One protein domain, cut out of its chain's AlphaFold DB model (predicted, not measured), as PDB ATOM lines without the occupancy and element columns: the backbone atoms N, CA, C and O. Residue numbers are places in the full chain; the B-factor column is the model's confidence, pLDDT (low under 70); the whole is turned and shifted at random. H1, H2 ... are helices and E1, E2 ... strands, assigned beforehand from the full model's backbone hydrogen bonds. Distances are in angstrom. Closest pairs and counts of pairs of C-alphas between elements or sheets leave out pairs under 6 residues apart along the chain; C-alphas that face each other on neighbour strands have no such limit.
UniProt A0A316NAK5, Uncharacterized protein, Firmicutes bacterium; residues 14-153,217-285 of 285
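This is residues 14 to 153 and 217 to 285 of the 285 residues of an uncharacterized protein of Firmicutes bacterium (UniProt A0A316NAK5). A twisted sheet of six strands is covered on one face by two long helices, H4 and H5; no named helix covers the other face. At one end the helical hairpin of H1 and H2 packs on residues 69 to 77 of H4, with H3 near H2 and H4, while residues 129 to 134 and 255 to 261, of which 256 to 260 are H6, stick out. The printed part has 209 residues, with six named helices and six named strands in the order H1 H2 H3 H4 E1 E2 E3 E4 H5 H6 E5 E6. The mixed sheet runs E1 E2 E3 E4 E6 E5; the class is mixed, helices and strands. The whole is compact, with a radius of gyration of the C-alphas of 18.3 A and spans of 58 by 41 by 34 A.

Start at H1, residues 19 to 27, and H2, residues 35 to 45, which touch as a helical hairpin at a shallow tilt of 12 degrees, opposite ways; their closest C-alphas, Lys 19 and Ile 45, are 6.2 A apart. H3, residues 58 to 65, is close to H2 but not clearly touching, with closest C-alphas Met 37 and Asp 60 at 7.4 A. H4, residues 68 to 89, touches H2 with residues 70 to 77 alone; the closest C-alphas are Leu 44 and Asn 77, 5.8 A. Next come E1, residues 94 to 96, E2, 104 to 111, E3, 114 to 122, and E4, 143 to 151, a meander, each strand the antiparallel neighbour of the one before; within hydrogen-bond range are N 94 and O 108 at 2.8 A, N 105 and O 121 at 2.9 A, and N 146 and O 120 at 2.8 A. H4 is on this sheet, two layers with the helix on one face, over E2 and E3 at a height of 9.5 A. H5, residues 218 to 238, is on the same face, over E4 at a height of 7.6 A; the closest C-alphas are Gln 149 and Thr 227, 4.8 A. H6, residues 256 to 260, is not on the sheet. E5, residues 266 to 273, and E6, 276 to 284, form a hairpin, with N 273 and O 276 at 2.8 A; E6 is parallel to E4, with N 147 and O 279 at 2.8 A. In H1 to H6 every O i to N i+4 pair is within hydrogen-bond range.

Find C-alpha 19 at (92.686, 86.557, 109.049), where H1 begins. H4 runs 31.8 A from C-alpha 68 at (100.857, 80.783, 97.600), and H5 29.9 A. E4 spans 26.0 A, and E6 25.9 A to C-alpha 284 at (129.900, 94.779, 119.432).

Residues 154 to 216 are not printed; C-alphas 153 and 217 are 14.6 A apart across the cut. The long links are H2 to H3, E3 to E4 and H5 to H6. Look for pLDDT under 70 at residue 14, residues 125 to 140 and residues 249 to 263.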
ATOM      1  N   GLU A  14     102.074  95.398  98.383       67.44
ATOM      2  CA  GLU A  14     101.729  94.061  98.876       67.44
ATOM      3  C   GLU A  14     101.307  94.194 100.346       67.44
ATOM      4  O   GLU A  14     102.118  94.403 101.246       67.44
ATOM      5  N   ARG A  15      99.993  94.146 100.581       83.50
ATOM      6  CA  ARG A  15      99.404  94.173 101.919       83.50
ATOM      7  C   ARG A  15      99.423  92.783 102.542       83.50
ATOM      8  O   ARG A  15      99.111  91.807 101.869       83.50
ATOM      9  N   VAL A  16      99.712  92.719 103.843       87.31
ATOM     10  CA  VAL A  16      99.466  91.514 104.647       87.31
ATOM     11  C   VAL A  16      97.957  91.235 104.665       87.31
ATOM     12  O   VAL A  16      97.172  92.081 105.104       87.31
ATOM     13  N   GLU A  17      97.556  90.071 104.152       89.56
ATOM     14  CA  GLU A  17      96.156  89.625 104.121       89.56
ATOM     15  C   GLU A  17      95.555  89.577 105.534       89.56
ATOM     16  O   GLU A  17      96.269  89.389 106.517       89.56
ATOM     17  N   THR A  18      94.243  89.775 105.667       93.19
ATOM     18  CA  THR A  18      93.573  89.611 106.962       93.19
ATOM     19  C   THR A  18      93.362  88.140 107.289       93.19
ATOM     20  O   THR A  18      93.389  87.263 106.425       93.19
ATOM     21  N   LYS A  19      93.077  87.878 108.565       96.12
ATOM     22  CA  LYS A  19      92.686  86.557 109.049       96.12
ATOM     23  C   LYS A  19      91.544  85.963 108.218       96.12
ATOM     24  O   LYS A  19      91.617  84.815 107.797       96.12
ATOM     25  N   GLU A  20      90.496  86.745 107.974       95.94
ATOM     26  CA  GLU A  20      89.304  86.309 107.247       95.94
ATOM     27  C   GLU A  20      89.617  85.981 105.781       95.94
ATOM     28  O   GLU A  20      89.142  84.964 105.278       95.94
ATOM     29  N   GLU A  21      90.451  86.793 105.120       94.12
ATOM     30  CA  GLU A  21      90.897  86.561 103.737       94.12
ATOM     31  C   GLU A  21      91.699  85.253 103.615       94.12
ATOM     32  O   GLU A  21      91.509  84.483 102.665       94.12
ATOM     33  N   LEU A  22      92.552  84.967 104.603       96.00
ATOM     34  CA  LEU A  22      93.343  83.737 104.657       96.00
ATOM     35  C   LEU A  22      92.476  82.510 104.927       96.00
ATOM     36  O   LEU A  22      92.649  81.492 104.259       96.00
ATOM     37  N   LEU A  23      91.515  82.604 105.853       95.31
ATOM     38  CA  LEU A  23      90.565  81.521 106.122       95.31
ATOM     39  C   LEU A  23      89.716  81.208 104.882       95.31
ATOM     40  O   LEU A  23      89.583  80.042 104.514       95.31
ATOM     41  N   GLU A  24      89.199  82.226 104.186       94.31
ATOM     42  CA  GLU A  24      88.459  82.038 102.931       94.31
ATOM     43  C   GLU A  24      89.339  81.408 101.839       94.31
ATOM     44  O   GLU A  24      88.898  80.533 101.088       94.31
ATOM     45  N   SER A  25      90.600  81.828 101.746       91.25
ATOM     46  CA  SER A  25      91.546  81.264 100.783       91.25
ATOM     47  C   SER A  25      91.887  79.810 101.103       91.25
ATOM     48  O   SER A  25      91.942  78.995 100.182       91.25
ATOM     49  N   LEU A  26      92.030  79.460 102.381       93.50
ATOM     50  CA  LEU A  26      92.327  78.107 102.846       93.50
ATOM     51  C   LEU A  26      91.202  77.107 102.528       93.50
ATOM     52  O   LEU A  26      91.487  75.956 102.193       93.50
ATOM     53  N   GLU A  27      89.934  77.535 102.536       91.75
ATOM     54  CA  GLU A  27      88.791  76.686 102.149       91.75
ATOM     55  C   GLU A  27      88.954  76.076 100.747       91.75
ATOM     56  O   GLU A  27      88.580  74.922 100.517       91.75
ATOM     57  N   LYS A  28      89.582  76.809  99.817       91.12
ATOM     58  CA  LYS A  28      89.820  76.359  98.432       91.12
ATOM     59  C   LYS A  28      90.784  75.170  98.352       91.12
ATOM     60  O   LYS A  28      90.798  74.467  97.345       91.12
ATOM     61  N   TYR A  29      91.553  74.920  99.413       88.06
ATOM     62  CA  TYR A  29      92.572  73.876  99.474       88.06
ATOM     63  C   TYR A  29      92.128  72.615 100.232       88.06
ATOM     64  O   TYR A  29      92.856  71.624 100.207       88.06
ATOM     65  N   LYS A  30      90.928  72.577 100.837       85.88
ATOM     66  CA  LYS A  30      90.439  71.419 101.625       85.88
ATOM     67  C   LYS A  30      90.332  70.092 100.858       85.88
ATOM     68  O   LYS A  30      90.274  69.039 101.481       85.88
ATOM     69  N   GLY A  31      90.276  70.129  99.526       83.56
ATOM     70  CA  GLY A  31      90.284  68.933  98.668       83.56
ATOM     71  C   GLY A  31      91.655  68.579  98.078       83.56
ATOM     72  O   GLY A  31      91.764  67.582  97.371       83.56
ATOM     73  N   ILE A  32      92.669  69.411  98.324       87.62
ATOM     74  CA  ILE A  32      94.025  69.290  97.769       87.62
ATOM     75  C   ILE A  32      95.006  68.910  98.879       87.62
ATOM     76  O   ILE A  32      95.828  68.014  98.704       87.62
ATOM     77  N   LEU A  33      94.903  69.587 100.022       89.94
ATOM     78  CA  LEU A  33      95.764  69.380 101.177       89.94
ATOM     79  C   LEU A  33      95.216  68.294 102.099       89.94
ATOM     80  O   LEU A  33      94.007  68.074 102.200       89.94
ATOM     81  N   SER A  34      96.129  67.630 102.804       90.69
ATOM     82  CA  SER A  34      95.764  66.702 103.868       90.69
ATOM     83  C   SER A  34      95.131  67.455 105.047       90.69
ATOM     84  O   SER A  34      95.396  68.640 105.264       90.69
ATOM     85  N   VAL A  35      94.307  66.765 105.841       91.81
ATOM     86  CA  VAL A  35      93.696  67.355 107.048       91.81
ATOM     87  C   VAL A  35      94.755  67.944 107.998       91.81
ATOM     88  O   VAL A  35      94.590  69.103 108.372       91.81
ATOM     89  N   PRO A  36      95.878  67.254 108.303       92.44
ATOM     90  CA  PRO A  36      96.934  67.827 109.142       92.44
ATOM     91  C   PRO A  36      97.550  69.119 108.586       92.44
ATOM     92  O   PRO A  36      97.840  70.036 109.348       92.44
ATOM     93  N   MET A  37      97.719  69.232 107.263       93.88
ATOM     94  CA  MET A  37      98.231  70.459 106.636       93.88
ATOM     95  C   MET A  37      97.248  71.625 106.783       93.88
ATOM     96  O   MET A  37      97.661  72.746 107.071       93.88
ATOM     97  N   ILE A  38      95.945  71.370 106.615       94.62
ATOM     98  CA  ILE A  38      94.901  72.386 106.819       94.62
ATOM     99  C   ILE A  38      94.844  72.826 108.286       94.62
ATOM    100  O   ILE A  38      94.727  74.019 108.559       94.62
ATOM    101  N   GLU A  39      94.926  71.891 109.232       94.56
ATOM    102  CA  GLU A  39      94.962  72.198 110.667       94.56
ATOM    103  C   GLU A  39      96.194  73.034 111.027       94.56
ATOM    104  O   GLU A  39      96.056  74.064 111.680       94.56
ATOM    105  N   TYR A  40      97.370  72.672 110.511       96.19
ATOM    106  CA  TYR A  40      98.594  73.449 110.694       96.19
ATOM    107  C   TYR A  40      98.464  74.888 110.175       96.19
ATOM    108  O   TYR A  40      98.786  75.832 110.897       96.19
ATOM    109  N   LEU A  41      97.962  75.077 108.949       96.62
ATOM    110  CA  LEU A  41      97.748  76.412 108.381       96.62
ATOM    111  C   LEU A  41      96.742  77.225 109.211       96.62
ATOM    112  O   LEU A  41      96.969  78.411 109.439       96.62
ATOM    113  N   ASN A  42      95.679  76.595 109.719       97.06
ATOM    114  CA  ASN A  42      94.746  77.251 110.636       97.06
ATOM    115  C   ASN A  42      95.426  77.676 111.942       97.06
ATOM    116  O   ASN A  42      95.286  78.831 112.330       97.06
ATOM    117  N   SER A  43      96.216  76.813 112.588       97.75
ATOM    118  CA  SER A  43      96.971  77.173 113.799       97.75
ATOM    119  C   SER A  43      97.930  78.349 113.572       97.75
ATOM    120  O   SER A  43      98.120  79.186 114.458       97.75
ATOM    121  N   LEU A  44      98.516  78.459 112.373       97.81
ATOM    122  CA  LEU A  44      99.325  79.620 111.996       97.81
ATOM    123  C   LEU A  44      98.487  80.897 111.851       97.81
ATOM    124  O   LEU A  44      98.919  81.947 112.329       97.81
ATOM    125  N   ILE A  45      97.311  80.818 111.223       97.94
ATOM    126  CA  ILE A  45      96.369  81.943 111.078       97.94
ATOM    127  C   ILE A  45      95.814  82.380 112.444       97.94
ATOM    128  O   ILE A  45      95.624  83.565 112.695       97.94
ATOM    129  N   GLU A  46      95.594  81.442 113.361       98.00
ATOM    130  CA  GLU A  46      95.178  81.725 114.739       98.00
ATOM    131  C   GLU A  46      96.326  82.240 115.620       98.00
ATOM    132  O   GLU A  46      96.108  82.601 116.775       98.00
ATOM    133  N   LEU A  47      97.547  82.327 115.075       97.56
ATOM    134  CA  LEU A  47      98.747  82.756 115.791       97.56
ATOM    135  C   LEU A  47      98.996  81.900 117.050       97.56
ATOM    136  O   LEU A  47      99.417  82.417 118.084       97.56
ATOM    137  N   GLU A  48      98.783  80.584 116.983       96.94
ATOM    138  CA  GLU A  48      99.053  79.681 118.116       96.94
ATOM    139  C   GLU A  48     100.562  79.507 118.349       96.94
ATOM    140  O   GLU A  48     101.041  79.479 119.481       96.94
ATOM    141  N   PHE A  49     101.334  79.460 117.263       96.31
ATOM    142  CA  PHE A  49     102.792  79.363 117.275       96.31
ATOM    143  C   PHE A  49     103.410  80.055 116.054       96.31
ATOM    144  O   PHE A  49     102.712  80.393 115.094       96.31
ATOM    145  N   SER A  50     104.726  80.277 116.094       96.38
ATOM    146  CA  SER A  50     105.478  80.817 114.958       96.38
ATOM    147  C   SER A  50     105.662  79.774 113.860       96.38
ATOM    148  O   SER A  50     106.027  78.634 114.144       96.38
ATOM    149  N   VAL A  51     105.487  80.184 112.602       95.06
ATOM    150  CA  VAL A  51     105.797  79.371 111.412       95.06
ATOM    151  C   VAL A  51     107.266  78.936 111.356       95.06
ATOM    152  O   VAL A  51     107.575  77.902 110.766       95.06
ATOM    153  N   VAL A  52     108.154  79.680 112.025       94.31
ATOM    154  CA  VAL A  52     109.585  79.361 112.135       94.31
ATOM    155  C   VAL A  52     109.814  78.070 112.926       94.31
ATOM    156  O   VAL A  52     110.759  77.336 112.628       94.31
ATOM    157  N   ARG A  53     108.936  77.748 113.889       93.56
ATOM    158  CA  ARG A  53     109.044  76.529 114.700       93.56
ATOM    159  C   ARG A  53     108.864  75.275 113.854       93.56
ATOM    160  O   ARG A  53     108.046  75.222 112.934       93.56
ATOM    161  N   GLU A  54     109.588  74.221 114.205       87.06
ATOM    162  CA  GLU A  54     109.501  72.899 113.572       87.06
ATOM    163  C   GLU A  54     108.290  72.097 114.068       87.06
ATOM    164  O   GLU A  54     108.418  71.098 114.768       87.06
ATOM    165  N   ASN A  55     107.090  72.554 113.703       88.94
ATOM    166  CA  ASN A  55     105.828  71.922 114.112       88.94
ATOM    167  C   ASN A  55     105.245  70.949 113.072       88.94
ATOM    168  O   ASN A  55     104.242  70.295 113.345       88.94
ATOM    169  N   ILE A  56     105.860  70.852 111.892       88.69
ATOM    170  CA  ILE A  56     105.521  69.885 110.840       88.69
ATOM    171  C   ILE A  56     106.798  69.250 110.295       88.69
ATOM    172  O   ILE A  56     107.883  69.816 110.432       88.69
ATOM    173  N   GLY A  57     106.661  68.079 109.671       84.75
ATOM    174  CA  GLY A  57     107.781  67.405 109.025       84.75
ATOM    175  C   GLY A  57     108.318  68.185 107.823       84.75
ATOM    176  O   GLY A  57     107.589  68.934 107.175       84.75
ATOM    177  N   GLU A  58     109.592  67.966 107.498       82.50
ATOM    178  CA  GLU A  58     110.283  68.614 106.374       82.50
ATOM    179  C   GLU A  58     109.556  68.394 105.038       82.50
ATOM    180  O   GLU A  58     109.310  69.346 104.313       82.50
ATOM    181  N   GLN A  59     109.083  67.171 104.769       83.88
ATOM    182  CA  GLN A  59     108.343  66.853 103.540       83.88
ATOM    183  C   GLN A  59     107.035  67.644 103.401       83.88
ATOM    184  O   GLN A  59     106.713  68.118 102.312       83.88
ATOM    185  N   ASP A  60     106.287  67.796 104.496       87.00
ATOM    186  CA  ASP A  60     105.041  68.566 104.490       87.00
ATOM    187  C   ASP A  60     105.333  70.058 104.323       87.00
ATOM    188  O   ASP A  60     104.609  70.757 103.618       87.00
ATOM    189  N   ARG A  61     106.419  70.544 104.939       84.50
ATOM    190  CA  ARG A  61     106.880  71.927 104.799       84.50
ATOM    191  C   ARG A  61     107.312  72.229 103.369       84.50
ATOM    192  O   ARG A  61     106.910  73.261 102.846       84.50
ATOM    193  N   ASP A  62     108.060  71.334 102.735       82.38
ATOM    194  CA  ASP A  62     108.489  71.489 101.345       82.38
ATOM    195  C   ASP A  62     107.277  71.513 100.410       82.38
ATOM    196  O   ASP A  62     107.148  72.417  99.586       82.38
ATOM    197  N   ALA A  63     106.325  70.592 100.596       84.19
ATOM    198  CA  ALA A  63     105.093  70.560  99.811       84.19
ATOM    199  C   ALA A  63     104.244  71.831  99.984       84.19
ATOM    200  O   ALA A  63     103.700  72.348  99.009       84.19
ATOM    201  N   LEU A  64     104.139  72.350 101.212       88.19
ATOM    202  CA  LEU A  64     103.452  73.611 101.485       88.19
ATOM    203  C   LEU A  64     104.210  74.814 100.913       88.19
ATOM    204  O   LEU A  64     103.568  75.755 100.457       88.19
ATOM    205  N   SER A  65     105.545  74.787 100.897       82.69
ATOM    206  CA  SER A  65     106.379  75.909 100.443       82.69
ATOM    207  C   SER A  65     106.167  76.279  98.975       82.69
ATOM    208  O   SER A  65     106.343  77.434  98.598       82.69
ATOM    209  N   GLU A  66     105.677  75.345  98.165       81.88
ATOM    210  CA  GLU A  66     105.319  75.565  96.762       81.88
ATOM    211  C   GLU A  66     103.950  76.251  96.573       81.88
ATOM    212  O   GLU A  66     103.544  76.521  95.445       81.88
ATOM    213  N   LEU A  67     103.208  76.530  97.653       85.25
ATOM    214  CA  LEU A  67     101.851  77.075  97.583       85.25
ATOM    215  C   LEU A  67     101.779  78.531  98.050       85.25
ATOM    216  O   LEU A  67     102.189  78.867  99.164       85.25
ATOM    217  N   ASP A  68     101.111  79.375  97.257       85.44
ATOM    218  CA  ASP A  68     100.857  80.783  97.600       85.44
ATOM    219  C   ASP A  68     100.140  80.941  98.948       85.44
ATOM    220  O   ASP A  68     100.445  81.852  99.718       85.44
ATOM    221  N   ILE A  69      99.213  80.028  99.273       89.31
ATOM    222  CA  ILE A  69      98.493  80.072 100.551       89.31
ATOM    223  C   ILE A  69      99.442  79.921 101.741       89.31
ATOM    224  O   ILE A  69      99.293  80.641 102.725       89.31
ATOM    225  N   TYR A  70     100.453  79.049 101.656       91.38
ATOM    226  CA  TYR A  70     101.426  78.907 102.735       91.38
ATOM    227  C   TYR A  70     102.276  80.166 102.874       91.38
ATOM    228  O   TYR A  70     102.453  80.646 103.991       91.38
ATOM    229  N   ARG A  71     102.734  80.749 101.756       90.50
ATOM    230  CA  ARG A  71     103.459  82.027 101.771       90.50
ATOM    231  C   ARG A  71     102.651  83.108 102.491       90.50
ATOM    232  O   ARG A  71     103.175  83.757 103.395       90.50
ATOM    233  N   ASN A  72     101.392  83.302 102.108       91.50
ATOM    234  CA  ASN A  72     100.563  84.379 102.653       91.50
ATOM    235  C   ASN A  72     100.244  84.147 104.139       91.50
ATOM    236  O   ASN A  72     100.348  85.078 104.939       91.50
ATOM    237  N   VAL A  73      99.965  82.897 104.531       94.88
ATOM    238  CA  VAL A  73      99.794  82.507 105.941       94.88
ATOM    239  C   VAL A  73     101.079  82.723 106.746       94.88
ATOM    240  O   VAL A  73     101.019  83.238 107.860       94.88
ATOM    241  N   ALA A  74     102.247  82.380 106.198       94.75
ATOM    242  CA  ALA A  74     103.532  82.565 106.866       94.75
ATOM    243  C   ALA A  74     103.861  84.051 107.076       94.75
ATOM    244  O   ALA A  74     104.228  84.438 108.185       94.75
ATOM    245  N   ILE A  75     103.670  84.893 106.051       94.31
ATOM    246  CA  ILE A  75     103.841  86.352 106.156       94.31
ATOM    247  C   ILE A  75     102.909  86.914 107.231       94.31
ATOM    248  O   ILE A  75     103.361  87.644 108.114       94.31
ATOM    249  N   TYR A  76     101.626  86.541 107.196       95.62
ATOM    250  CA  TYR A  76     100.648  86.951 108.200       95.62
ATOM    251  C   TYR A  76     101.058  86.536 109.612       95.62
ATOM    252  O   TYR A  76     101.006  87.356 110.532       95.62
ATOM    253  N   ASN A  77     101.488  85.285 109.780       97.56
ATOM    254  CA  ASN A  77     101.904  84.743 111.062       97.56
ATOM    255  C   ASN A  77     103.121  85.501 111.610       97.56
ATOM    256  O   ASN A  77     103.048  86.031 112.715       97.56
ATOM    257  N   ILE A  78     104.199  85.640 110.833       97.06
ATOM    258  CA  ILE A  78     105.416  86.349 111.264       97.06
ATOM    259  C   ILE A  78     105.094  87.804 111.609       97.06
ATOM    260  O   ILE A  78     105.461  88.276 112.687       97.06
ATOM    261  N   TYR A  79     104.382  88.502 110.719       96.50
ATOM    262  CA  TYR A  79     104.046  89.913 110.888       96.50
ATOM    263  C   TYR A  79     103.219  90.145 112.155       96.50
ATOM    264  O   TYR A  79     103.606  90.940 113.013       96.50
ATOM    265  N   ASN A  80     102.093  89.442 112.306       96.50
ATOM    266  CA  ASN A  80     101.168  89.705 113.407       96.50
ATOM    267  C   ASN A  80     101.683  89.164 114.740       96.50
ATOM    268  O   ASN A  80     101.484  89.822 115.759       96.50
ATOM    269  N   ARG A  81     102.403  88.032 114.763       96.81
ATOM    270  CA  ARG A  81     103.052  87.559 115.997       96.81
ATOM    271  C   ARG A  81     104.084  88.554 116.500       96.81
ATOM    272  O   ARG A  81     104.001  88.966 117.654       96.81
ATOM    273  N   ALA A  82     105.020  88.967 115.641       96.38
ATOM    274  CA  ALA A  82     106.052  89.927 116.017       96.38
ATOM    275  C   ALA A  82     105.419  91.248 116.467       96.38
ATOM    276  O   ALA A  82     105.755  91.769 117.526       96.38
ATOM    277  N   LYS A  83     104.437  91.755 115.716       95.25
ATOM    278  CA  LYS A  83     103.719  92.977 116.075       95.25
ATOM    279  C   LYS A  83     103.013  92.868 117.432       95.25
ATOM    280  O   LYS A  83     103.124  93.796 118.228       95.25
ATOM    281  N   ASN A  84     102.309  91.772 117.714       94.94
ATOM    282  CA  ASN A  84     101.605  91.585 118.988       94.94
ATOM    283  C   ASN A  84     102.592  91.502 120.158       94.94
ATOM    284  O   ASN A  84     102.480  92.278 121.103       94.94
ATOM    285  N   LEU A  85     103.613  90.647 120.044       94.69
ATOM    286  CA  LEU A  85     104.646  90.487 121.070       94.69
ATOM    287  C   LEU A  85     105.359  91.809 121.378       94.69
ATOM    288  O   LEU A  85     105.566  92.147 122.539       94.69
ATOM    289  N   LEU A  86     105.727  92.573 120.348       93.12
ATOM    290  CA  LEU A  86     106.491  93.808 120.521       93.12
ATOM    291  C   LEU A  86     105.629  94.955 121.065       93.12
ATOM    292  O   LEU A  86     106.116  95.719 121.897       93.12
ATOM    293  N   ASN A  87     104.350  95.042 120.681       91.56
ATOM    294  CA  ASN A  87     103.409  95.986 121.296       91.56
ATOM    295  C   ASN A  87     103.213  95.700 122.792       91.56
ATOM    296  O   ASN A  87     103.199  96.625 123.597       91.56
ATOM    297  N   GLU A  88     103.111  94.427 123.185       91.88
ATOM    298  CA  GLU A  88     102.965  94.036 124.595       91.88
ATOM    299  C   GLU A  88     104.204  94.369 125.441       91.88
ATOM    300  O   GLU A  88     104.106  94.554 126.657       91.88
ATOM    301  N   MET A  89     105.385  94.455 124.822       89.69
ATOM    302  CA  MET A  89     106.629  94.729 125.537       89.69
ATOM    303  C   MET A  89     106.779  96.191 125.960       89.69
ATOM    304  O   MET A  89     107.327  96.430 127.043       89.69
ATOM    305  N   SER A  90     106.369  97.161 125.128       87.38
ATOM    306  CA  SER A  90     106.397  98.589 125.476       87.38
ATOM    307  C   SER A  90     105.748  99.508 124.438       87.38
ATOM    308  O   SER A  90     106.069  99.447 123.255       87.38
ATOM    309  N   ASP A  91     105.018 100.511 124.934       84.12
ATOM    310  CA  ASP A  91     104.485 101.632 124.144       84.12
ATOM    311  C   ASP A  91     105.560 102.620 123.640       84.12
ATOM    312  O   ASP A  91     105.264 103.551 122.892       84.12
ATOM    313  N   THR A  92     106.816 102.483 124.083       88.44
ATOM    314  CA  THR A  92     107.916 103.388 123.682       88.44
ATOM    315  C   THR A  92     108.559 103.007 122.353       88.44
ATOM    316  O   THR A  92     109.295 103.810 121.771       88.44
ATOM    317  N   LEU A  93     108.286 101.794 121.867       93.00
ATOM    318  CA  LEU A  93     108.797 101.308 120.596       93.00
ATOM    319  C   LEU A  93     108.087 102.016 119.443       93.00
ATOM    320  O   LEU A  93     106.870 102.186 119.438       93.00
ATOM    321  N   LYS A  94     108.851 102.410 118.425       93.94
ATOM    322  CA  LYS A  94     108.288 102.855 117.152       93.94
ATOM    323  C   LYS A  94     108.141 101.646 116.249       93.94
ATOM    324  O   LYS A  94     109.134 101.162 115.713       93.94
ATOM    325  N   ILE A  95     106.907 101.193 116.082       92.94
ATOM    326  CA  ILE A  95     106.549 100.115 115.162       92.94
ATOM    327  C   ILE A  95     105.968 100.752 113.902       92.94
ATOM    328  O   ILE A  95     104.985 101.484 113.988       92.94
ATOM    329  N   LYS A  96     106.596 100.494 112.755       91.75
ATOM    330  CA  LYS A  96     106.122 100.897 111.427       91.75
ATOM    331  C   LYS A  96     105.758  99.654 110.642       91.75
ATOM    332  O   LYS A  96     106.503  98.674 110.683       91.75
ATOM    333  N   GLY A  97     104.642  99.693 109.931       89.19
ATOM    334  CA  GLY A  97     104.135  98.503 109.268       89.19
ATOM    335  C   GLY A  97     103.243  98.764 108.065       89.19
ATOM    336  O   GLY A  97     103.205  99.852 107.487       89.19
ATOM    337  N   ASN A  98     102.472  97.742 107.714       85.75
ATOM    338  CA  ASN A  98     101.498  97.787 106.638       85.75
ATOM    339  C   ASN A  98     100.437  98.876 106.847       85.75
ATOM    340  O   ASN A  98     100.011  99.512 105.885       85.75
ATOM    341  N   GLU A  99     100.071  99.154 108.102       82.88
ATOM    342  CA  GLU A  99      99.153 100.245 108.450       82.88
ATOM    343  C   GLU A  99      99.699 101.631 108.079       82.88
ATOM    344  O   GLU A  99      98.924 102.554 107.831       82.88
ATOM    345  N   ASP A 100     101.021 101.759 107.974       80.81
ATOM    346  CA  ASP A 100     101.717 102.972 107.550       80.81
ATOM    347  C   ASP A 100     102.027 102.970 106.037       80.81
ATOM    348  O   ASP A 100     102.698 103.876 105.537       80.81
ATOM    349  N   GLY A 101     101.571 101.948 105.299       77.06
ATOM    350  CA  GLY A 101     101.831 101.762 103.869       77.06
ATOM    351  C   GLY A 101     103.183 101.122 103.538       77.06
ATOM    352  O   GLY A 101     103.676 101.306 102.425       77.06
ATOM    353  N   TRP A 102     103.794 100.400 104.483       77.25
ATOM    354  CA  TRP A 102     105.095  99.751 104.298       77.25
ATOM    355  C   TRP A 102     104.943  98.251 104.026       77.25
ATOM    356  O   TRP A 102     104.164  97.557 104.678       77.25
ATOM    357  N   GLU A 103     105.740  97.738 103.090       82.25
ATOM    358  CA  GLU A 103     105.870  96.299 102.788       82.25
ATOM    359  C   GLU A 103     106.887  95.609 103.718       82.25
ATOM    360  O   GLU A 103     107.597  94.686 103.334       82.25
ATOM    361  N   GLU A 104     107.005  96.105 104.945       90.12
ATOM    362  CA  GLU A 104     107.908  95.598 105.972       90.12
ATOM    363  C   GLU A 104     107.302  95.881 107.351       90.12
ATOM    364  O   GLU A 104     106.469  96.779 107.498       90.12
ATOM    365  N   LEU A 105     107.695  95.107 108.360       94.62
ATOM    366  CA  LEU A 105     107.498  95.457 109.766       94.62
ATOM    367  C   LEU A 105     108.839  95.922 110.318       94.62
ATOM    368  O   LEU A 105     109.760  95.119 110.405       94.62
ATOM    369  N   SER A 106     108.949  97.185 110.710       95.00
ATOM    370  CA  SER A 106     110.181  97.763 111.248       95.00
ATOM    371  C   SER A 106     109.952  98.253 112.671       95.00
ATOM    372  O   SER A 106     108.986  98.969 112.944       95.00
ATOM    373  N   VAL A 107     110.832  97.851 113.587       96.12
ATOM    374  CA  VAL A 107     110.743  98.214 115.002       96.12
ATOM    375  C   VAL A 107     112.026  98.879 115.463       96.12
ATOM    376  O   VAL A 107     113.111  98.291 115.443       96.12
ATOM    377  N   GLU A 108     111.869 100.113 115.926       95.75
ATOM    378  CA  GLU A 108     112.948 100.994 116.348       95.75
ATOM    379  C   GLU A 108     112.734 101.468 117.788       95.75
ATOM    380  O   GLU A 108     111.617 101.788 118.203       95.75
ATOM    381  N   LEU A 109     113.828 101.607 118.535       95.25
ATOM    382  CA  LEU A 109     113.858 102.309 119.812       95.25
ATOM    383  C   LEU A 109     114.371 103.741 119.597       95.25
ATOM    384  O   LEU A 109     115.526 103.917 119.195       95.25
ATOM    385  N   PRO A 110     113.570 104.776 119.896       94.31
ATOM    386  CA  PRO A 110     114.058 106.147 119.971       94.31
ATOM    387  C   PRO A 110     114.988 106.330 121.173       94.31
ATOM    388  O   PRO A 110     114.616 106.041 122.309       94.31
ATOM    389  N   LEU A 111     116.180 106.858 120.921       91.31
ATOM    390  CA  LEU A 111     117.175 107.222 121.928       91.31
ATOM    391  C   LEU A 111     117.389 108.739 121.943       91.31
ATOM    392  O   LEU A 111     116.826 109.465 121.121       91.31
ATOM    393  N   LEU A 112     118.207 109.235 122.878       87.62
ATOM    394  CA  LEU A 112     118.510 110.665 122.944       87.62
ATOM    395  C   LEU A 112     119.290 111.119 121.700       87.62
ATOM    396  O   LEU A 112     118.973 112.157 121.121       87.62
ATOM    397  N   ASN A 113     120.274 110.322 121.271       85.44
ATOM    398  CA  ASN A 113     121.164 110.640 120.152       85.44
ATOM    399  C   ASN A 113     120.898 109.807 118.887       85.44
ATOM    400  O   ASN A 113     121.817 109.552 118.109       85.44
ATOM    401  N   GLY A 114     119.652 109.379 118.658       88.94
ATOM    402  CA  GLY A 114     119.275 108.685 117.425       88.94
ATOM    403  C   GLY A 114     118.209 107.619 117.630       88.94
ATOM    404  O   GLY A 114     117.340 107.740 118.490       88.94
ATOM    405  N   THR A 115     118.270 106.573 116.815       92.69
ATOM    406  CA  THR A 115     117.404 105.398 116.920       92.69
ATOM    407  C   THR A 115     118.241 104.129 116.848       92.69
ATOM    408  O   THR A 115     119.325 104.111 116.261       92.69
ATOM    409  N   VAL A 116     117.744 103.063 117.468       93.38
ATOM    410  CA  VAL A 116     118.316 101.720 117.357       93.38
ATOM    411  C   VAL A 116     117.279 100.809 116.731       93.38
ATOM    412  O   VAL A 116     116.152 100.741 117.213       93.38
ATOM    413  N   GLN A 117     117.666 100.114 115.666       95.44
ATOM    414  CA  GLN A 117     116.842  99.071 115.069       95.44
ATOM    415  C   GLN A 117     116.843  97.845 115.986       95.44
ATOM    416  O   GLN A 117     117.898  97.449 116.485       95.44
ATOM    417  N   LEU A 118     115.667  97.268 116.222       96.69
ATOM    418  CA  LEU A 118     115.476  96.130 117.124       96.69
ATOM    419  C   LEU A 118     115.035  94.881 116.360       96.69
ATOM    420  O   LEU A 118     115.550  93.789 116.590       96.69
ATOM    421  N   TYR A 119     114.097  95.062 115.433       97.50
ATOM    422  CA  TYR A 119     113.515  93.997 114.629       97.50
ATOM    423  C   TYR A 119     113.126  94.534 113.253       97.50
ATOM    424  O   TYR A 119     112.709  95.688 113.125       97.50
ATOM    425  N   GLU A 120     113.243  93.696 112.232       96.44
ATOM    426  CA  GLU A 120     112.727  93.978 110.898       96.44
ATOM    427  C   GLU A 120     112.196  92.691 110.268       96.44
ATOM    428  O   GLU A 120     112.818  91.638 110.391       96.44
ATOM    429  N   PHE A 121     111.064  92.766 109.580       95.62
ATOM    430  CA  PHE A 121     110.593  91.705 108.702       95.62
ATOM    431  C   PHE A 121     110.266  92.295 107.340       95.62
ATOM    432  O   PHE A 121     109.262  92.991 107.187       95.62
ATOM    433  N   ASP A 122     111.128  92.010 106.373       91.19
ATOM    434  CA  ASP A 122     110.983  92.410 104.982       91.19
ATOM    435  C   ASP A 122     110.380  91.250 104.190       91.19
ATOM    436  O   ASP A 122     111.038  90.236 103.955       91.19
ATOM    437  N   TYR A 123     109.121  91.391 103.785       88.06
ATOM    438  CA  TYR A 123     108.398  90.389 102.997       88.06
ATOM    439  C   TYR A 123     108.222  90.809 101.535       88.06
ATOM    440  O   TYR A 123     107.418  90.225 100.798       88.06
ATOM    441  N   ARG A 124     108.998  91.800 101.076       77.88
ATOM    442  CA  ARG A 124     109.010  92.213  99.674       77.88
ATOM    443  C   ARG A 124     109.484  91.058  98.806       77.88
ATOM    444  O   ARG A 124     110.568  90.505  98.986       77.88
ATOM    445  N   SER A 125     108.698  90.719  97.787       61.16
ATOM    446  CA  SER A 125     109.151  89.776  96.768       61.16
ATOM    447  C   SER A 125     110.359  90.369  96.031       61.16
ATOM    448  O   SER A 125     110.221  91.361  95.321       61.16
ATOM    449  N   ALA A 126     111.545  89.752  96.124       49.09
ATOM    450  CA  ALA A 126     112.756  90.204  95.418       49.09
ATOM    451  C   ALA A 126     112.569  90.356  93.886       49.09
ATOM    452  O   ALA A 126     113.355  91.024  93.207       49.09
ATOM    453  N   LEU A 127     111.513  89.757  93.326       44.94
ATOM    454  CA  LEU A 127     111.148  89.850  91.914       44.94
ATOM    455  C   LEU A 127     110.294  91.066  91.556       44.94
ATOM    456  O   LEU A 127     110.312  91.461  90.388       44.94
ATOM    457  N   SER A 128     109.610  91.698  92.519       42.72
ATOM    458  CA  SER A 128     108.736  92.854  92.265       42.72
ATOM    459  C   SER A 128     109.510  94.056  91.706       42.72
ATOM    460  O   SER A 128     108.992  94.799  90.873       42.72
ATOM    461  N   PHE A 129     110.790  94.198  92.070       39.88
ATOM    462  CA  PHE A 129     111.634  95.313  91.634       39.88
ATOM    463  C   PHE A 129     112.302  95.133  90.265       39.88
ATOM    464  O   PHE A 129     112.768  96.124  89.698       39.88
ATOM    465  N   ARG A 130     112.410  93.911  89.720       36.41
ATOM    466  CA  ARG A 130     113.270  93.669  88.539       36.41
ATOM    467  C   ARG A 130     112.592  93.014  87.347       36.41
ATOM    468  O   ARG A 130     113.076  93.203  86.232       36.41
ATOM    469  N   LEU A 131     111.497  92.280  87.523       41.25
ATOM    470  CA  LEU A 131     110.894  91.527  86.426       41.25
ATOM    471  C   LEU A 131     109.364  91.529  86.556       41.25
ATOM    472  O   LEU A 131     108.822  91.211  87.607       41.25
ATOM    473  N   LYS A 132     108.650  91.850  85.466       49.16
ATOM    474  CA  LYS A 132     107.199  91.608  85.334       49.16
ATOM    475  C   LYS A 132     106.939  90.101  85.205       49.16
ATOM    476  O   LYS A 132     106.509  89.635  84.152       49.16
ATOM    477  N   VAL A 133     107.286  89.336  86.232       46.88
ATOM    478  CA  VAL A 133     107.011  87.902  86.285       46.88
ATOM    479  C   VAL A 133     105.534  87.730  86.647       46.88
ATOM    480  O   VAL A 133     105.089  88.349  87.621       46.88
ATOM    481  N   PRO A 134     104.750  86.960  85.865       49.69
ATOM    482  CA  PRO A 134     103.389  86.596  86.249       49.69
ATOM    483  C   PRO A 134     103.389  85.954  87.642       49.69
ATOM    484  O   PRO A 134     104.355  85.279  87.992       49.69
ATOM    485  N   ASN A 135     102.339  86.180  88.436       49.81
ATOM    486  CA  ASN A 135     102.287  85.725  89.833       49.81
ATOM    487  C   ASN A 135     102.601  84.224  89.975       49.81
ATOM    488  O   ASN A 135     103.404  83.873  90.827       49.81
ATOM    489  N   ASP A 136     102.114  83.403  89.040       44.56
ATOM    490  CA  ASP A 136     102.289  81.942  88.977       44.56
ATOM    491  C   ASP A 136     103.753  81.452  88.861       44.56
ATOM    492  O   ASP A 136     104.007  80.253  88.900       44.56
ATOM    493  N   TYR A 137     104.720  82.356  88.655       46.38
ATOM    494  CA  TYR A 137     106.148  82.037  88.504       46.38
ATOM    495  C   TYR A 137     107.034  82.749  89.533       46.38
ATOM    496  O   TYR A 137     108.264  82.738  89.407       46.38
ATOM    497  N   ARG A 138     106.447  83.424  90.528       53.97
ATOM    498  CA  ARG A 138     107.228  83.983  91.632       53.97
ATOM    499  C   ARG A 138     107.616  82.817  92.555       53.97
ATOM    500  O   ARG A 138     106.722  82.124  93.016       53.97
ATOM    501  N   PRO A 139     108.908  82.590  92.854       53.62
ATOM    502  CA  PRO A 139     109.303  81.772  93.987       53.62
ATOM    503  C   PRO A 139     108.550  82.268  95.218       53.62
ATOM    504  O   PRO A 139     108.458  83.487  95.426       53.62
ATOM    505  N   SER A 140     108.064  81.329  96.023       65.25
ATOM    506  CA  SER A 140     107.326  81.532  97.272       65.25
ATOM    507  C   SER A 140     108.205  82.127  98.380       65.25
ATOM    508  O   SER A 140     108.332  81.588  99.474       65.25
ATOM    509  N   SER A 141     108.875  83.240  98.091       80.06
ATOM    510  CA  SER A 141     109.667  83.983  99.060       80.06
ATOM    511  C   SER A 141     108.718  84.568 100.101       80.06
ATOM    512  O   SER A 141     107.906  85.441  99.785       80.06
ATOM    513  N   ILE A 142     108.840  84.081 101.330       88.69
ATOM    514  CA  ILE A 142     108.184  84.604 102.527       88.69
ATOM    515  C   ILE A 142     108.865  85.914 102.930       88.69
ATOM    516  O   ILE A 142     108.174  86.886 103.217       88.69
ATOM    517  N   GLY A 143     110.202  85.967 102.893       89.12
ATOM    518  CA  GLY A 143     110.955  87.191 103.170       89.12
ATOM    519  C   GLY A 143     112.210  86.978 104.010       89.12
ATOM    520  O   GLY A 143     112.784  85.889 104.047       89.12
ATOM    521  N   GLN A 144     112.626  88.043 104.690       92.00
ATOM    522  CA  GLN A 144     113.795  88.072 105.554       92.00
ATOM    523  C   GLN A 144     113.462  88.716 106.900       92.00
ATOM    524  O   GLN A 144     112.910  89.814 106.956       92.00
ATOM    525  N   ILE A 145     113.826  88.043 107.988       95.44
ATOM    526  CA  ILE A 145     113.718  88.569 109.351       95.44
ATOM    527  C   ILE A 145     115.102  89.036 109.795       95.44
ATOM    528  O   ILE A 145     116.065  88.283 109.680       95.44
ATOM    529  N   TRP A 146     115.205  90.239 110.348       96.38
ATOM    530  CA  TRP A 146     116.420  90.755 110.967       96.38
ATOM    531  C   TRP A 146     116.213  90.924 112.465       96.38
ATOM    532  O   TRP A 146     115.388  91.717 112.919       96.38
ATOM    533  N   LEU A 147     117.009  90.191 113.234       97.19
ATOM    534  CA  LEU A 147     117.100  90.299 114.680       97.19
ATOM    535  C   LEU A 147     118.376  91.064 115.023       97.19
ATOM    536  O   LEU A 147     119.488  90.596 114.755       97.19
ATOM    537  N   TYR A 148     118.219  92.254 115.593       96.44
ATOM    538  CA  TYR A 148     119.344  93.112 115.945       96.44
ATOM    539  C   TYR A 148     119.765  92.839 117.384       96.44
ATOM    540  O   TYR A 148     118.939  92.850 118.292       96.44
ATOM    541  N   GLN A 149     121.061  92.627 117.595       95.81
ATOM    542  CA  GLN A 149     121.630  92.366 118.909       95.81
ATOM    543  C   GLN A 149     122.863  93.232 119.138       95.81
ATOM    544  O   GLN A 149     123.762  93.278 118.300       95.81
ATOM    545  N   THR A 150     122.929  93.910 120.279       94.56
ATOM    546  CA  THR A 150     124.101  94.690 120.682       94.56
ATOM    547  C   THR A 150     124.733  94.064 121.917       94.56
ATOM    548  O   THR A 150     124.053  93.857 122.919       94.56
ATOM    549  N   LEU A 151     126.029  93.768 121.852       93.31
ATOM    550  CA  LEU A 151     126.780  93.106 122.919       93.31
ATOM    551  C   LEU A 151     127.958  93.977 123.360       93.31
ATOM    552  O   LEU A 151     128.625  94.591 122.531       93.31
ATOM    553  N   GLU A 152     128.230  94.013 124.662       90.31
ATOM    554  CA  GLU A 152     129.479  94.577 125.177       90.31
ATOM    555  C   GLU A 152     130.580  93.517 125.072       90.31
ATOM    556  O   GLU A 152     130.462  92.441 125.656       90.31
ATOM    557  N   ASP A 153     131.647  93.820 124.331       88.94
ATOM    558  CA  ASP A 153     132.791  92.920 124.169       88.94
ATOM    559  C   ASP A 153     134.086  93.741 124.141       88.94
ATOM    560  O   ASP A 153     134.527  94.250 123.106       88.94
ATOM    561  N   SER A 217     127.824 104.813 127.119       88.50
ATOM    562  CA  SER A 217     126.802 105.851 127.266       88.50
ATOM    563  C   SER A 217     125.456 105.251 127.692       88.50
ATOM    564  O   SER A 217     125.202 104.057 127.524       88.50
ATOM    565  N   ASP A 218     124.558 106.071 128.237       90.69
ATOM    566  CA  ASP A 218     123.228 105.591 128.637       90.69
ATOM    567  C   ASP A 218     122.389 105.124 127.438       90.69
ATOM    568  O   ASP A 218     121.632 104.161 127.557       90.69
ATOM    569  N   ASP A 219     122.570 105.748 126.270       91.12
ATOM    570  CA  ASP A 219     121.971 105.303 125.007       91.12
ATOM    571  C   ASP A 219     122.485 103.911 124.608       91.12
ATOM    572  O   ASP A 219     121.702 103.053 124.207       91.12
ATOM    573  N   GLU A 220     123.782 103.642 124.772       90.62
ATOM    574  CA  GLU A 220     124.372 102.329 124.491       90.62
ATOM    575  C   GLU A 220     123.920 101.256 125.479       90.62
ATOM    576  O   GLU A 220     123.606 100.144 125.062       90.62
ATOM    577  N   LYS A 221     123.821 101.582 126.772       93.44
ATOM    578  CA  LYS A 221     123.268 100.660 127.776       93.44
ATOM    579  C   LYS A 221     121.826 100.289 127.442       93.44
ATOM    580  O   LYS A 221     121.487  99.110 127.459       93.44
ATOM    581  N   LYS A 222     121.001 101.277 127.073       93.81
ATOM    582  CA  LYS A 222     119.627 101.037 126.610       93.81
ATOM    583  C   LYS A 222     119.594 100.219 125.323       93.81
ATOM    584  O   LYS A 222     118.757  99.333 125.200       93.81
ATOM    585  N   ALA A 223     120.491 100.490 124.376       93.56
ATOM    586  CA  ALA A 223     120.589  99.714 123.145       93.56
ATOM    587  C   ALA A 223     120.904  98.244 123.442       93.56
ATOM    588  O   ALA A 223     120.200  97.369 122.944       93.56
ATOM    589  N   ILE A 224     121.903  97.966 124.288       95.19
ATOM    590  CA  ILE A 224     122.235  96.610 124.750       95.19
ATOM    591  C   ILE A 224     121.013  95.970 125.410       95.19
ATOM    592  O   ILE A 224     120.615  94.879 125.015       95.19
ATOM    593  N   GLU A 225     120.385  96.644 126.373       95.88
ATOM    594  CA  GLU A 225     119.219  96.115 127.087       95.88
ATOM    595  C   GLU A 225     118.089  95.718 126.125       95.88
ATOM    596  O   GLU A 225     117.633  94.576 126.133       95.88
ATOM    597  N   TRP A 226     117.659  96.642 125.264       96.44
ATOM    598  CA  TRP A 226     116.496  96.435 124.403       96.44
ATOM    599  C   TRP A 226     116.756  95.475 123.251       96.44
ATOM    600  O   TRP A 226     115.893  94.649 122.954       96.44
ATOM    601  N   THR A 227     117.927  95.556 122.616       97.00
ATOM    602  CA  THR A 227     118.266  94.642 121.515       97.00
ATOM    603  C   THR A 227     118.378  93.204 122.011       97.00
ATOM    604  O   THR A 227     117.804  92.318 121.390       97.00
ATOM    605  N   ASN A 228     119.009  92.959 123.167       97.06
ATOM    606  CA  ASN A 228     119.067  91.611 123.744       97.06
ATOM    607  C   ASN A 228     117.694  91.129 124.206       97.06
ATOM    608  O   ASN A 228     117.302  90.017 123.876       97.06
ATOM    609  N   ARG A 229     116.916  91.974 124.892       96.38
ATOM    610  CA  ARG A 229     115.581  91.592 125.365       96.38
ATOM    611  C   ARG A 229     114.646  91.197 124.219       96.38
ATOM    612  O   ARG A 229     113.892  90.237 124.356       96.38
ATOM    613  N   ILE A 230     114.665  91.940 123.109       96.19
ATOM    614  CA  ILE A 230     113.863  91.612 121.923       96.19
ATOM    615  C   ILE A 230     114.428  90.382 121.218       96.19
ATOM    616  O   ILE A 230     113.655  89.489 120.890       96.19
ATOM    617  N   TYR A 231     115.748  90.299 121.036       96.69
ATOM    618  CA  TYR A 231     116.395  89.119 120.465       96.69
ATOM    619  C   TYR A 231     115.980  87.842 121.208       96.69
ATOM    620  O   TYR A 231     115.417  86.943 120.590       96.69
ATOM    621  N   ASP A 232     116.157  87.803 122.531       96.25
ATOM    622  CA  ASP A 232     115.819  86.647 123.364       96.25
ATOM    623  C   ASP A 232     114.336  86.285 123.236       96.25
ATOM    624  O   ASP A 232     113.986  85.110 123.108       96.25
ATOM    625  N   LYS A 233     113.452  87.295 123.203       96.38
ATOM    626  CA  LYS A 233     112.012  87.064 123.077       96.38
ATOM    627  C   LYS A 233     111.625  86.470 121.724       96.38
ATOM    628  O   LYS A 233     110.787  85.572 121.673       96.38
ATOM    629  N   MET A 234     112.227  86.958 120.642       96.56
ATOM    630  CA  MET A 234     111.950  86.460 119.294       96.56
ATOM    631  C   MET A 234     112.539  85.063 119.085       96.56
ATOM    632  O   MET A 234     111.871  84.204 118.522       96.56
ATOM    633  N   ILE A 235     113.746  84.798 119.591       96.00
ATOM    634  CA  ILE A 235     114.361  83.465 119.546       96.00
ATOM    635  C   ILE A 235     113.519  82.439 120.313       96.00
ATOM    636  O   ILE A 235     113.262  81.352 119.792       96.00
ATOM    637  N   GLU A 236     113.014  82.801 121.498       95.69
ATOM    638  CA  GLU A 236     112.066  81.978 122.255       95.69
ATOM    639  C   GLU A 236     110.785  81.711 121.445       95.69
ATOM    640  O   GLU A 236     110.360  80.559 121.311       95.69
ATOM    641  N   ASP A 237     110.171  82.749 120.866       96.06
ATOM    642  CA  ASP A 237     108.959  82.603 120.049       96.06
ATOM    643  C   ASP A 237     109.182  81.687 118.843       96.06
ATOM    644  O   ASP A 237     108.336  80.858 118.505       96.06
ATOM    645  N   TYR A 238     110.356  81.781 118.229       96.06
ATOM    646  CA  TYR A 238     110.738  81.003 117.058       96.06
ATOM    647  C   TYR A 238     111.203  79.587 117.392       96.06
ATOM    648  O   TYR A 238     111.299  78.761 116.489       96.06
ATOM    649  N   GLY A 239     111.437  79.284 118.673       95.00
ATOM    650  CA  GLY A 239     111.962  77.990 119.104       95.00
ATOM    651  C   GLY A 239     113.368  77.722 118.569       95.00
ATOM    652  O   GLY A 239     113.697  76.573 118.299       95.00
ATOM    653  N   LEU A 240     114.159  78.781 118.379       94.56
ATOM    654  CA  LEU A 240     115.524  78.699 117.871       94.56
ATOM    655  C   LEU A 240     116.538  78.715 119.015       94.56
ATOM    656  O   LEU A 240     116.257  79.099 120.150       94.56
ATOM    657  N   THR A 241     117.753  78.320 118.681       92.62
ATOM    658  CA  THR A 241     118.926  78.302 119.541       92.62
ATOM    659  C   THR A 241     120.128  78.866 118.793       92.62
ATOM    660  O   THR A 241     120.135  79.008 117.573       92.62
ATOM    661  N   GLU A 242     121.195  79.163 119.527       86.75
ATOM    662  CA  GLU A 242     122.437  79.682 118.948       86.75
ATOM    663  C   GLU A 242     123.058  78.730 117.907       86.75
ATOM    664  O   GLU A 242     123.695  79.199 116.967       86.75
ATOM    665  N   SER A 243     122.857  77.412 118.047       89.44
ATOM    666  CA  SER A 243     123.363  76.405 117.102       89.44
ATOM    667  C   SER A 243     122.630  76.377 115.764       89.44
ATOM    668  O   SER A 243     123.157  75.806 114.814       89.44
ATOM    669  N   ASP A 244     121.447  76.989 115.675       89.75
ATOM    670  CA  ASP A 244     120.679  77.051 114.430       89.75
ATOM    671  C   ASP A 244     121.251  78.084 113.449       89.75
ATOM    672  O   ASP A 244     120.946  78.060 112.258       89.75
ATOM    673  N   PHE A 245     122.080  79.004 113.937       91.00
ATOM    674  CA  PHE A 245     122.649  80.064 113.125       91.00
ATOM    675  C   PHE A 245     124.040  79.700 112.613       91.00
ATOM    676  O   PHE A 245     124.957  79.392 113.374       91.00
ATOM    677  N   GLU A 246     124.230  79.858 111.310       89.31
ATOM    678  CA  GLU A 246     125.521  79.716 110.650       89.31
ATOM    679  C   GLU A 246     126.109  81.093 110.344       89.31
ATOM    680  O   GLU A 246     125.396  82.043 110.026       89.31
ATOM    681  N   GLU A 247     127.430  81.238 110.429       82.38
ATOM    682  CA  GLU A 247     128.071  82.484 110.019       82.38
ATOM    683  C   GLU A 247     127.913  82.677 108.514       82.38
ATOM    684  O   GLU A 247     128.212  81.767 107.737       82.38
ATOM    685  N   ILE A 248     127.470  83.868 108.095       71.12
ATOM    686  CA  ILE A 248     127.409  84.182 106.669       71.12
ATOM    687  C   ILE A 248     128.842  84.136 106.138       71.12
ATOM    688  O   ILE A 248     129.608  85.096 106.270       71.12
ATOM    689  N   ALA A 249     129.205  83.039 105.474       54.53
ATOM    690  CA  ALA A 249     130.328  83.050 104.558       54.53
ATOM    691  C   ALA A 249     129.971  84.103 103.512       54.53
ATOM    692  O   ALA A 249     129.040  83.879 102.742       54.53
ATOM    693  N   LYS A 250     130.622  85.276 103.543       54.97
ATOM    694  CA  LYS A 250     130.332  86.402 102.640       54.97
ATOM    695  C   LYS A 250     130.261  85.894 101.192       54.97
ATOM    696  O   LYS A 250     131.284  85.738 100.530       54.97
ATOM    697  N   LYS A 251     129.052  85.600 100.701       40.56
ATOM    698  CA  LYS A 251     128.805  85.140  99.333       40.56
ATOM    699  C   LYS A 251     128.668  86.384  98.468       40.56
ATOM    700  O   LYS A 251     127.584  86.914  98.268       40.56
ATOM    701  N   GLY A 252     129.808  86.879  98.006       48.31
ATOM    702  CA  GLY A 252     129.911  88.048  97.142       48.31
ATOM    703  C   GLY A 252     131.355  88.522  97.043       48.31
ATOM    704  O   GLY A 252     132.165  88.238  97.922       48.31
ATOM    705  N   ILE A 253     131.687  89.241  95.968       40.84
ATOM    706  CA  ILE A 253     132.943  89.995  95.906       40.84
ATOM    707  C   ILE A 253     132.777  91.132  96.918       40.84
ATOM    708  O   ILE A 253     131.907  91.978  96.691       40.84
ATOM    709  N   PRO A 254     133.535  91.161  98.029       50.66
ATOM    710  CA  PRO A 254     133.406  92.247  98.984       50.66
ATOM    711  C   PRO A 254     133.739  93.544  98.251       50.66
ATOM    712  O   PRO A 254     134.646  93.587  97.411       50.66
ATOM    713  N   THR A 255     132.974  94.595  98.516       54.34
ATOM    714  CA  THR A 255     133.235  95.896  97.905       54.34
ATOM    715  C   THR A 255     134.659  96.337  98.236       54.34
ATOM    716  O   THR A 255     135.224  95.956  99.264       54.34
ATOM    717  N   TYR A 256     135.258  97.174  97.384       50.69
ATOM    718  CA  TYR A 256     136.588  97.731  97.658       50.69
ATOM    719  C   TYR A 256     136.663  98.344  99.066       50.69
ATOM    720  O   TYR A 256     137.658  98.167  99.762       50.69
ATOM    721  N   TYR A 257     135.585  98.996  99.513       51.84
ATOM    722  CA  TYR A 257     135.479  99.552 100.857       51.84
ATOM    723  C   TYR A 257     135.501  98.472 101.950       51.84
ATOM    724  O   TYR A 257     136.288  98.586 102.876       51.84
ATOM    725  N   GLU A 258     134.731  97.390 101.827       56.50
ATOM    726  CA  GLU A 258     134.730  96.287 102.806       56.50
ATOM    727  C   GLU A 258     136.045  95.499 102.839       56.50
ATOM    728  O   GLU A 258     136.428  94.990 103.892       56.50
ATOM    729  N   LEU A 259     136.744  95.397 101.701       57.72
ATOM    730  CA  LEU A 259     138.089  94.814 101.632       57.72
ATOM    731  C   LEU A 259     139.117  95.685 102.356       57.72
ATOM    732  O   LEU A 259     140.057  95.168 102.955       57.72
ATOM    733  N   THR A 260     138.949  97.003 102.281       51.91
ATOM    734  CA  THR A 260     139.911  97.975 102.814       51.91
ATOM    735  C   THR A 260     139.575  98.461 104.223       51.91
ATOM    736  O   THR A 260     140.477  98.930 104.911       51.91
ATOM    737  N   HIS A 261     138.327  98.304 104.677       57.31
ATOM    738  CA  HIS A 261     137.803  98.737 105.978       57.31
ATOM    739  C   HIS A 261     136.880  97.664 106.589       57.31
ATOM    740  O   HIS A 261     135.689  97.913 106.795       57.31
ATOM    741  N   PRO A 262     137.380  96.446 106.869       63.25
ATOM    742  CA  PRO A 262     136.566  95.429 107.518       63.25
ATOM    743  C   PRO A 262     136.220  95.888 108.940       63.25
ATOM    744  O   PRO A 262     137.098  95.928 109.797       63.25
ATOM    745  N   ASN A 263     134.953  96.227 109.191       67.38
ATOM    746  CA  ASN A 263     134.460  96.475 110.543       67.38
ATOM    747  C   ASN A 263     134.283  95.124 111.252       67.38
ATOM    748  O   ASN A 263     133.355  94.381 110.935       67.38
ATOM    749  N   LYS A 264     135.191  94.784 112.176       76.44
ATOM    750  CA  LYS A 264     135.113  93.525 112.942       76.44
ATOM    751  C   LYS A 264     134.170  93.587 114.142       76.44
ATOM    752  O   LYS A 264     133.942  92.566 114.787       76.44
ATOM    753  N   LEU A 265     133.603  94.757 114.425       85.19
ATOM    754  CA  LEU A 265     132.604  94.934 115.477       85.19
ATOM    755  C   LEU A 265     131.190  94.608 115.000       85.19
ATOM    756  O   LEU A 265     130.242  94.760 115.759       85.19
ATOM    757  N   GLU A 266     131.028  94.125 113.772       86.56
ATOM    758  CA  GLU A 266     129.759  93.596 113.295       86.56
ATOM    759  C   GLU A 266     129.918  92.138 112.879       86.56
ATOM    760  O   GLU A 266     130.870  91.759 112.192       86.56
ATOM    761  N   LYS A 267     128.961  91.311 113.294       87.88
ATOM    762  CA  LYS A 267     128.864  89.906 112.908       87.88
ATOM    763  C   LYS A 267     127.452  89.619 112.422       87.88
ATOM    764  O   LYS A 267     126.484  90.056 113.034       87.88
ATOM    765  N   MET A 268     127.334  88.873 111.328       89.19
ATOM    766  CA  MET A 268     126.047  88.409 110.816       89.19
ATOM    767  C   MET A 268     126.019  86.887 110.800       89.19
ATOM    768  O   MET A 268     126.925  86.252 110.256       89.19
ATOM    769  N   LEU A 269     124.978  86.327 111.402       91.25
ATOM    770  CA  LEU A 269     124.680  84.903 111.362       91.25
ATOM    771  C   LEU A 269     123.302  84.698 110.725       91.25
ATOM    772  O   LEU A 269     122.437  85.565 110.845       91.25
ATOM    773  N   THR A 270     123.090  83.567 110.068       91.25
ATOM    774  CA  THR A 270     121.868  83.261 109.319       91.25
ATOM    775  C   THR A 270     121.342  81.876 109.619       91.25
ATOM    776  O   THR A 270     122.114  80.926 109.706       91.25
ATOM    777  N   LYS A 271     120.018  81.762 109.684       90.81
ATOM    778  CA  LYS A 271     119.279  80.508 109.580       90.81
ATOM    779  C   LYS A 271     118.436  80.563 108.312       90.81
ATOM    780  O   LYS A 271     117.614  81.463 108.157       90.81
ATOM    781  N   GLU A 272     118.634  79.597 107.424       87.94
ATOM    782  CA  GLU A 272     117.824  79.445 106.213       87.94
ATOM    783  C   GLU A 272     116.672  78.461 106.460       87.94
ATOM    784  O   GLU A 272     116.837  77.428 107.124       87.94
ATOM    785  N   GLN A 273     115.504  78.785 105.915       85.50
ATOM    786  CA  GLN A 273     114.314  77.940 105.823       85.50
ATOM    787  C   GLN A 273     113.704  78.091 104.414       85.50
ATOM    788  O   GLN A 273     113.998  79.074 103.726       85.50
ATOM    789  N   PRO A 274     112.865  77.148 103.942       83.25
ATOM    790  CA  PRO A 274     112.208  77.277 102.641       83.25
ATOM    791  C   PRO A 274     111.477  78.622 102.497       83.25
ATOM    792  O   PRO A 274     110.520  78.906 103.212       83.25
ATOM    793  N   GLY A 275     111.974  79.480 101.600       82.38
ATOM    794  CA  GLY A 275     111.417  80.809 101.333       82.38
ATOM    795  C   GLY A 275     111.666  81.880 102.407       82.38
ATOM    796  O   GLY A 275     111.227  83.013 102.205       82.38
ATOM    797  N   LEU A 276     112.358  81.576 103.512       88.00
ATOM    798  CA  LEU A 276     112.578  82.491 104.639       88.00
ATOM    799  C   LEU A 276     114.033  82.466 105.116       88.00
ATOM    800  O   LEU A 276     114.566  81.414 105.460       88.00
ATOM    801  N   THR A 277     114.633  83.645 105.253       90.69
ATOM    802  CA  THR A 277     115.954  83.801 105.877       90.69
ATOM    803  C   THR A 277     115.834  84.583 107.178       90.69
ATOM    804  O   THR A 277     115.247  85.663 107.214       90.69
ATOM    805  N   ILE A 278     116.439  84.082 108.249       93.62
ATOM    806  CA  ILE A 278     116.514  84.781 109.534       93.62
ATOM    807  C   ILE A 278     117.953  85.219 109.744       93.62
ATOM    808  O   ILE A 278     118.854  84.388 109.835       93.62
ATOM    809  N   VAL A 279     118.174  86.525 109.829       93.88
ATOM    810  CA  VAL A 279     119.478  87.129 110.070       93.88
ATOM    811  C   VAL A 279     119.555  87.614 111.499       93.88
ATOM    812  O   VAL A 279     118.769  88.450 111.936       93.88
ATOM    813  N   ARG A 280     120.582  87.170 112.205       94.44
ATOM    814  CA  ARG A 280     121.024  87.793 113.440       94.44
ATOM    815  C   ARG A 280     122.157  88.757 113.128       94.44
ATOM    816  O   ARG A 280     123.239  88.339 112.713       94.44
ATOM    817  N   LYS A 281     121.919  90.047 113.355       93.19
ATOM    818  CA  LYS A 281     122.912  91.107 113.180       93.19
ATOM    819  C   LYS A 281     123.438  91.543 114.541       93.19
ATOM    820  O   LYS A 281     122.751  92.232 115.291       93.19
ATOM    821  N   ILE A 282     124.666  91.142 114.840       92.69
ATOM    822  CA  ILE A 282     125.348  91.426 116.098       92.69
ATOM    823  C   ILE A 282     126.252  92.639 115.912       92.69
ATOM    824  O   ILE A 282     127.095  92.655 115.015       92.69
ATOM    825  N   LYS A 283     126.108  93.624 116.792       91.88
ATOM    826  CA  LYS A 283     127.011  94.762 116.933       91.88
ATOM    827  C   LYS A 283     127.733  94.671 118.275       91.88
ATOM    828  O   LYS A 283     127.090  94.610 119.319       91.88
ATOM    829  N   TYR A 284     129.056  94.691 118.249       90.06
ATOM    830  CA  TYR A 284     129.900  94.779 119.432       90.06
ATOM    831  C   TYR A 284     130.176  96.247 119.750       90.06
ATOM    832  O   TYR A 284     130.472  97.039 118.848       90.06
ATOM    833  N   LEU A 285     130.032  96.618 121.021       85.00
ATOM    834  CA  LEU A 285     130.364  97.951 121.519       85.00
ATOM    835  C   LEU A 285     131.695  97.978 122.228       85.00
ATOM    836  O   LEU A 285     132.003  97.052 123.015       85.00
TER     837      LEU A 285